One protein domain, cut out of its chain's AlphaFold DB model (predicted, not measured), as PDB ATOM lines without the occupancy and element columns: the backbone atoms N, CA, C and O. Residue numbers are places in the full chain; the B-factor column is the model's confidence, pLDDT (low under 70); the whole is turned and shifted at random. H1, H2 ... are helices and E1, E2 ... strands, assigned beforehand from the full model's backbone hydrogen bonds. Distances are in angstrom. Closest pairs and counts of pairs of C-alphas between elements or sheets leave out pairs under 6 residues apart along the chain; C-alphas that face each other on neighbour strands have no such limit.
ATOM      1  N   MET A   1     147.128 159.129 145.464       56.44
ATOM      2  CA  MET A   1     147.648 160.504 145.623       56.44
ATOM      3  C   MET A   1     149.137 160.421 145.927       56.44
ATOM      4  O   MET A   1     149.545 159.555 146.692       56.44
ATOM      5  N   TYR A   2     149.929 161.268 145.285       52.78
ATOM      6  CA  TYR A   2     151.390 161.311 145.343       52.78
ATOM      7  C   TYR A   2     151.834 162.728 145.666       52.78
ATOM      8  O   TYR A   2     151.218 163.645 145.132       52.78
ATOM      9  N   TYR A   3     152.897 162.921 146.442       56.16
ATOM     10  CA  TYR A   3     153.556 164.222 146.553       56.16
ATOM     11  C   TYR A   3     155.074 164.081 146.713       56.16
ATOM     12  O   TYR A   3     155.554 163.140 147.352       56.16
ATOM     13  N   ASP A   4     155.803 165.053 146.158       50.56
ATOM     14  CA  ASP A   4     157.245 165.237 146.344       50.56
ATOM     15  C   ASP A   4     157.489 166.439 147.237       50.56
ATOM     16  O   ASP A   4     156.979 167.523 146.951       50.56
ATOM     17  N   TYR A   5     158.304 166.264 148.281       48.44
ATOM     18  CA  TYR A   5     158.834 167.335 149.138       48.44
ATOM     19  C   TYR A   5     157.796 168.131 149.968       48.44
ATOM     20  O   TYR A   5     158.123 168.613 151.050       48.44
ATOM     21  N   SER A   6     156.544 168.252 149.515       45.66
ATOM     22  CA  SER A   6     155.483 169.068 150.111       45.66
ATOM     23  C   SER A   6     154.092 168.466 149.859       45.66
ATOM     24  O   SER A   6     153.772 168.165 148.710       45.66
ATOM     25  N   PRO A   7     153.209 168.377 150.874       48.12
ATOM     26  CA  PRO A   7     151.836 167.881 150.706       48.12
ATOM     27  C   PRO A   7     150.965 168.783 149.806       48.12
ATOM     28  O   PRO A   7     149.925 168.356 149.300       48.12
ATOM     29  N   TYR A   8     151.393 170.024 149.559       45.03
ATOM     30  CA  TYR A   8     150.705 170.970 148.673       45.03
ATOM     31  C   TYR A   8     151.023 170.752 147.186       45.03
ATOM     32  O   TYR A   8     150.290 171.241 146.330       45.03
ATOM     33  N   LEU A   9     152.077 169.992 146.866       53.66
ATOM     34  CA  LEU A   9     152.449 169.603 145.504       53.66
ATOM     35  C   LEU A   9     152.050 168.147 145.253       53.66
ATOM     36  O   LEU A   9     152.898 167.279 145.041       53.66
ATOM     37  N   HIS A  10     150.744 167.875 145.301       59.50
ATOM     38  CA  HIS A  10     150.226 166.533 145.076       59.50
ATOM     39  C   HIS A  10     149.776 166.306 143.626       59.50
ATOM     40  O   HIS A  10     149.219 167.183 142.968       59.50
ATOM     41  N   LYS A  11     149.997 165.091 143.124       65.06
ATOM     42  CA  LYS A  11     149.463 164.592 141.855       65.06
ATOM     43  C   LYS A  11     148.645 163.331 142.096       65.06
ATOM     44  O   LYS A  11     148.979 162.489 142.932       65.06
ATOM     45  N   PHE A  12     147.577 163.171 141.332       70.81
ATOM     46  CA  PHE A  12     146.914 161.880 141.205       70.81
ATOM     47  C   PHE A  12     147.650 161.097 140.123       70.81
ATOM     48  O   PHE A  12     147.724 161.535 138.978       70.81
ATOM     49  N   LEU A  13     148.263 159.980 140.512       72.25
ATOM     50  CA  LEU A  13     148.917 159.086 139.566       72.25
ATOM     51  C   LEU A  13     147.865 158.115 139.019       72.25
ATOM     52  O   LEU A  13     147.169 157.493 139.827       72.25
ATOM     53  N   PRO A  14     147.726 157.984 137.689       69.56
ATOM     54  CA  PRO A  14     146.904 156.931 137.117       69.56
ATOM     55  C   PRO A  14     147.537 155.575 137.443       69.56
ATOM     56  O   PRO A  14     148.743 155.387 137.270       69.56
ATOM     57  N   ILE A  15     146.714 154.647 137.921       75.44
ATOM     58  CA  ILE A  15     147.082 153.246 138.126       75.44
ATOM     59  C   ILE A  15     146.720 152.504 136.834       75.44
ATOM     60  O   ILE A  15     145.644 152.739 136.275       75.44
ATOM     61  N   ASN A  16     147.624 151.678 136.307       80.12
ATOM     62  CA  ASN A  16     147.329 150.878 135.118       80.12
ATOM     63  C   ASN A  16     146.388 149.700 135.462       80.12
ATOM     64  O   ASN A  16     146.079 149.452 136.625       80.12
ATOM     65  N   ALA A  17     145.911 148.976 134.445       80.94
ATOM     66  CA  ALA A  17     144.964 147.868 134.626       80.94
ATOM     67  C   ALA A  17     145.479 146.743 135.547       80.94
ATOM     68  O   ALA A  17     144.669 146.050 136.155       80.94
ATOM     69  N   ASP A  18     146.799 146.603 135.678       84.19
ATOM     70  CA  ASP A  18     147.452 145.579 136.499       84.19
ATOM     71  C   ASP A  18     147.727 146.050 137.941       84.19
ATOM     72  O   ASP A  18     148.214 145.280 138.766       84.19
ATOM     73  N   GLY A  19     147.387 147.300 138.276       75.88
ATOM     74  CA  GLY A  19     147.616 147.873 139.605       75.88
ATOM     75  C   GLY A  19     148.960 148.590 139.772       75.88
ATOM     76  O   GLY A  19     149.238 149.119 140.850       75.88
ATOM     77  N   ASP A  20     149.783 148.668 138.726       80.94
ATOM     78  CA  ASP A  20     151.069 149.353 138.766       80.94
ATOM     79  C   ASP A  20     150.933 150.864 138.554       80.94
ATOM     80  O   ASP A  20     150.072 151.378 137.832       80.94
ATOM     81  N   PHE A  21     151.892 151.590 139.118       78.06
ATOM     82  CA  PHE A  21     152.094 153.011 138.887       78.06
ATOM     83  C   PHE A  21     153.592 153.310 138.785       78.06
ATOM     84  O   PHE A  21     154.436 152.564 139.284       78.06
ATOM     85  N   LYS A  22     153.941 154.420 138.129       74.75
ATOM     86  CA  LYS A  22     155.324 154.902 138.038       74.75
ATOM     87  C   LYS A  22     155.448 156.268 138.688       74.75
ATOM     88  O   LYS A  22     154.626 157.153 138.461       74.75
ATOM     89  N   VAL A  23     156.512 156.423 139.462       72.06
ATOM     90  CA  VAL A  23     156.894 157.661 140.136       72.06
ATOM     91  C   VAL A  23     158.142 158.226 139.454       72.06
ATOM     92  O   VAL A  23     159.076 157.489 139.148       72.06
ATOM     93  N   GLY A  24     158.138 159.529 139.170       66.62
ATOM     94  CA  GLY A  24     159.142 160.207 138.348       66.62
ATOM     95  C   GLY A  24     160.328 160.767 139.129       66.62
ATOM     96  O   GLY A  24     160.584 161.963 139.035       66.62
ATOM     97  N   ILE A  25     161.063 159.934 139.870       71.00
ATOM     98  CA  ILE A  25     162.348 160.343 140.460       71.00
ATOM     99  C   ILE A  25     163.453 160.102 139.431       71.00
ATOM    100  O   ILE A  25     163.684 158.967 139.012       71.00
ATOM    101  N   THR A  26     164.127 161.169 138.996       75.12
ATOM    102  CA  THR A  26     165.170 161.085 137.963       75.12
ATOM    103  C   THR A  26     166.575 161.176 138.564       75.12
ATOM    104  O   THR A  26     166.751 161.775 139.626       75.12
ATOM    105  N   PRO A  27     167.615 160.663 137.876       75.94
ATOM    106  CA  PRO A  27     169.005 160.897 138.265       75.94
ATOM    107  C   PRO A  27     169.356 162.380 138.444       75.94
ATOM    108  O   PRO A  27     170.168 162.713 139.301       75.94
ATOM    109  N   GLU A  28     168.742 163.271 137.659       78.12
ATOM    110  CA  GLU A  28     168.952 164.717 137.775       78.12
ATOM    111  C   GLU A  28     168.337 165.281 139.061       78.12
ATOM    112  O   GLU A  28     168.964 166.096 139.732       78.12
ATOM    113  N   SER A  29     167.171 164.771 139.470       72.00
ATOM    114  CA  SER A  29     166.526 165.133 140.739       72.00
ATOM    115  C   SER A  29     167.450 164.872 141.934       72.00
ATOM    116  O   SER A  29     167.569 165.720 142.810       72.00
ATOM    117  N   PHE A  30     168.190 163.759 141.932       74.19
ATOM    118  CA  PHE A  30     169.165 163.462 142.989       74.19
ATOM    119  C   PHE A  30     170.381 164.391 142.997       74.19
ATOM    120  O   PHE A  30     170.933 164.643 144.066       74.19
ATOM    121  N   LYS A  31     170.826 164.889 141.834       71.12
ATOM    122  CA  LYS A  31     171.964 165.822 141.771       71.12
ATOM    123  C   LYS A  31     171.628 167.174 142.390       71.12
ATOM    124  O   LYS A  31     172.515 167.813 142.945       71.12
ATOM    125  N   VAL A  32     170.372 167.598 142.265       69.25
ATOM    126  CA  VAL A  32     169.891 168.876 142.796       69.25
ATOM    127  C   VAL A  32     169.484 168.738 144.265       69.25
ATOM    128  O   VAL A  32     169.900 169.545 145.089       69.25
ATOM    129  N   GLU A  33     168.720 167.696 144.606       67.31
ATOM    130  CA  GLU A  33     168.011 167.596 145.892       67.31
ATOM    131  C   GLU A  33     168.662 166.626 146.902       67.31
ATOM    132  O   GLU A  33     168.315 166.626 148.086       67.31
ATOM    133  N   GLY A  34     169.602 165.774 146.471       74.12
ATOM    134  CA  GLY A  34     170.162 164.709 147.311       74.12
ATOM    135  C   GLY A  34     169.134 163.609 147.630       74.12
ATOM    136  O   GLY A  34     168.289 163.312 146.787       74.12
ATOM    137  N   PRO A  35     169.191 162.950 148.807       80.88
ATOM    138  CA  PRO A  35     168.182 161.971 149.223       80.88
ATOM    139  C   PRO A  35     166.752 162.530 149.162       80.88
ATOM    140  O   PRO A  35     166.469 163.588 149.731       80.88
ATOM    141  N   MET A  36     165.837 161.796 148.526       78.25
ATOM    142  CA  MET A  36     164.459 162.238 148.269       78.25
ATOM    143  C   MET A  36     163.443 161.412 149.057       78.25
ATOM    144  O   MET A  36     163.621 160.204 149.210       78.25
ATOM    145  N   ASN A  37     162.365 162.048 149.524       79.31
ATOM    146  CA  ASN A  37     161.231 161.376 150.153       79.31
ATOM    147  C   ASN A  37     159.967 161.513 149.304       79.31
ATOM    148  O   ASN A  37     159.669 162.594 148.797       79.31
ATOM    149  N   THR A  38     159.193 160.438 149.238       76.50
ATOM    150  CA  THR A  38     157.911 160.382 148.536       76.50
ATOM    151  C   THR A  38     156.858 159.772 149.446       76.50
ATOM    152  O   THR A  38     157.071 158.695 150.003       76.50
ATOM    153  N   GLY A  39     155.704 160.433 149.545       78.88
ATOM    154  CA  GLY A  39     154.505 159.874 150.165       78.88
ATOM    155  C   GLY A  39     153.579 159.269 149.110       78.88
ATOM    156  O   GLY A  39     153.198 159.943 148.148       78.88
ATOM    157  N   VAL A  40     153.195 158.006 149.290       79.12
ATOM    158  CA  VAL A  40     152.198 157.322 148.461       79.12
ATOM    159  C   VAL A  40     150.981 157.006 149.316       79.12
ATOM    160  O   VAL A  40     151.054 156.218 150.258       79.12
ATOM    161  N   TYR A  41     149.847 157.603 148.960       80.12
ATOM    162  CA  TYR A  41     148.555 157.288 149.559       80.12
ATOM    163  C   TYR A  41     147.628 156.676 148.519       80.12
ATOM    164  O   TYR A  41     147.296 157.318 147.513       80.12
ATOM    165  N   ILE A  42     147.210 155.440 148.762       76.00
ATOM    166  CA  ILE A  42     146.205 154.762 147.949       76.00
ATOM    167  C   ILE A  42     144.857 155.039 148.606       76.00
ATOM    168  O   ILE A  42     144.691 154.788 149.795       76.00
ATOM    169  N   PHE A  43     143.908 155.579 147.847       72.69
ATOM    170  CA  PHE A  43     142.557 155.811 148.339       72.69
ATOM    171  C   PHE A  43     141.549 155.313 147.316       72.69
ATOM    172  O   PHE A  43     141.738 155.477 146.110       72.69
ATOM    173  N   ASP A  44     140.488 154.703 147.825       70.62
ATOM    174  CA  ASP A  44     139.321 154.314 147.051       70.62
ATOM    175  C   ASP A  44     138.288 155.450 147.125       70.62
ATOM    176  O   ASP A  44     137.936 155.926 148.208       70.62
ATOM    177  N   TYR A  45     137.808 155.900 145.962       67.44
ATOM    178  CA  TYR A  45     136.768 156.927 145.869       67.44
ATOM    179  C   TYR A  45     135.464 156.499 146.556       67.44
ATOM    180  O   TYR A  45     134.740 157.363 147.048       67.44
ATOM    181  N   ALA A  46     135.172 155.197 146.631       71.12
ATOM    182  CA  ALA A  46     133.979 154.677 147.289       71.12
ATOM    183  C   ALA A  46     134.037 154.798 148.823       71.12
ATOM    184  O   ALA A  46     132.993 154.932 149.458       71.12
ATOM    185  N   THR A  47     135.233 154.781 149.423       71.69
ATOM    186  CA  THR A  47     135.418 154.832 150.888       71.69
ATOM    187  C   THR A  47     135.894 156.190 151.399       71.69
ATOM    188  O   THR A  47     136.045 156.372 152.604       71.69
ATOM    189  N   ALA A  48     136.110 157.157 150.501       67.25
ATOM    190  CA  ALA A  48     136.610 158.500 150.802       67.25
ATOM    191  C   ALA A  48     137.967 158.534 151.541       67.25
ATOM    192  O   ALA A  48     138.304 159.541 152.158       67.25
ATOM    193  N   GLY A  49     138.769 157.464 151.446       66.94
ATOM    194  CA  GLY A  49     140.113 157.407 152.025       66.94
ATOM    195  C   GLY A  49     140.131 157.582 153.551       66.94
ATOM    196  O   GLY A  49     140.747 158.545 154.018       66.94
ATOM    197  N   PRO A  50     139.508 156.666 154.317       65.81
ATOM    198  CA  PRO A  50     139.264 156.820 155.754       65.81
ATOM    199  C   PRO A  50     140.546 156.911 156.587       65.81
ATOM    200  O   PRO A  50     140.539 157.497 157.665       65.81
ATOM    201  N   ASP A  51     141.650 156.378 156.066       68.62
ATOM    202  CA  ASP A  51     142.917 156.304 156.779       68.62
ATOM    203  C   ASP A  51     143.822 157.510 156.512       68.62
ATOM    204  O   ASP A  51     144.954 157.519 156.980       68.62
ATOM    205  N   TYR A  52     143.402 158.534 155.765       65.44
ATOM    206  CA  TYR A  52     144.243 159.713 155.545       65.44
ATOM    207  C   TYR A  52     144.330 160.582 156.817       65.44
ATOM    208  O   TYR A  52     143.292 160.897 157.396       65.44
ATOM    209  N   PRO A  53     145.523 161.057 157.234       62.88
ATOM    210  CA  PRO A  53     146.840 160.867 156.611       62.88
ATOM    211  C   PRO A  53     147.607 159.620 157.092       62.88
ATOM    212  O   PRO A  53     148.666 159.321 156.550       62.88
ATOM    213  N   SER A  54     147.104 158.884 158.086       67.06
ATOM    214  CA  SER A  54     147.760 157.695 158.663       67.06
ATOM    215  C   SER A  54     148.108 156.569 157.672       67.06
ATOM    216  O   SER A  54     149.050 155.825 157.926       67.06
ATOM    217  N   GLY A  55     147.407 156.447 156.545       70.81
ATOM    218  CA  GLY A  55     147.645 155.435 155.512       70.81
ATOM    219  C   GLY A  55     148.695 155.826 154.466       70.81
ATOM    220  O   GLY A  55     148.879 155.100 153.487       70.81
ATOM    221  N   VAL A  56     149.357 156.981 154.605       79.12
ATOM    222  CA  VAL A  56     150.425 157.407 153.686       79.12
ATOM    223  C   VAL A  56     151.682 156.566 153.928       79.12
ATOM    224  O   VAL A  56     152.292 156.628 154.994       79.12
ATOM    225  N   ASN A  57     152.125 155.836 152.904       81.25
ATOM    226  CA  ASN A  57     153.406 155.136 152.920       81.25
ATOM    227  C   ASN A  57     154.521 156.086 152.476       81.25
ATOM    228  O   ASN A  57     154.495 156.593 151.355       81.25
ATOM    229  N   ASN A  58     155.504 156.319 153.347       80.62
ATOM    230  CA  ASN A  58     156.643 157.186 153.057       80.62
ATOM    231  C   ASN A  58     157.860 156.356 152.635       80.62
ATOM    232  O   ASN A  58     158.291 155.459 153.358       80.62
ATOM    233  N   TYR A  59     158.439 156.693 151.486       83.69
ATOM    234  CA  TYR A  59     159.624 156.045 150.931       83.69
ATOM    235  C   TYR A  59     160.766 157.044 150.819       83.69
ATOM    236  O   TYR A  59     160.564 158.167 150.356       83.69
ATOM    237  N   TRP A  60     161.966 156.615 151.199       84.00
ATOM    238  CA  TRP A  60     163.199 157.361 150.972       84.00
ATOM    239  C   TRP A  60     163.997 156.719 149.843       84.00
ATOM    240  O   TRP A  60     164.295 155.526 149.879       84.00
TER     241      TRP A  60
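Overview. This is residues 1 to 60 of the 405 residues of the protein "Acetyltransferase, including N-acetylase of ribosomal protein" of Bacillus cereus Rock4-18 (UniProt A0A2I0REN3). With little regular structure, this is a small three-stranded sheet with long loops, H1 sticking out at one end of the longest axis with residues 26 to 32 and the loop at Ala 46 at the other. The 60 printed residues hold E1, H1, E2 and E3 in chain order; the sheet, E1 - E2 - E3, is antiparallel. The class is mixed, with 19 residues in named elements. It is elongated, 40 by 26 by 17 A, and only just loose, close to compact, with a radius of gyration of the C-alphas of 12.8 A.

Along the chain. E1, residues 2 to 4, spans 7.1 A from C-alpha 2 at (151.390, 161.311, 145.343). H1, residues 27 to 33, spans 10.2 A. E2, residues 36 to 40, spans 13.2 A. E3, residues 57 to 60, spans 10.2 A to C-alpha 60 at (163.199, 157.361, 150.972).

Arrangement. E1 and E2 are antiparallel at 163 degrees, with N 3 and O 39 3.4 A apart, within hydrogen-bond range. E2 and E3, a hairpin, stand at 164 degrees, with N 40 and O 57 at 2.8 A. Residues 2 to 3 pair antiparallel with 10 to 11. H1 is not on the sheet; its closest C-alpha pair with E2 is Phe 30 and Met 36, 7.2 A. In H1 every O i to N i+4 pair is within hydrogen-bond range.

Size, cuts and confidence. The farthest C-alphas, of Lys 31 and Ala 46, are 40.0 A apart. The printed part has no cut. The links E1 to H1 and E2 to E3 are long. Mean pLDDT of the printed part is 70.3; 23 residues are under 70, among them 1 to 11 and 48 to 54.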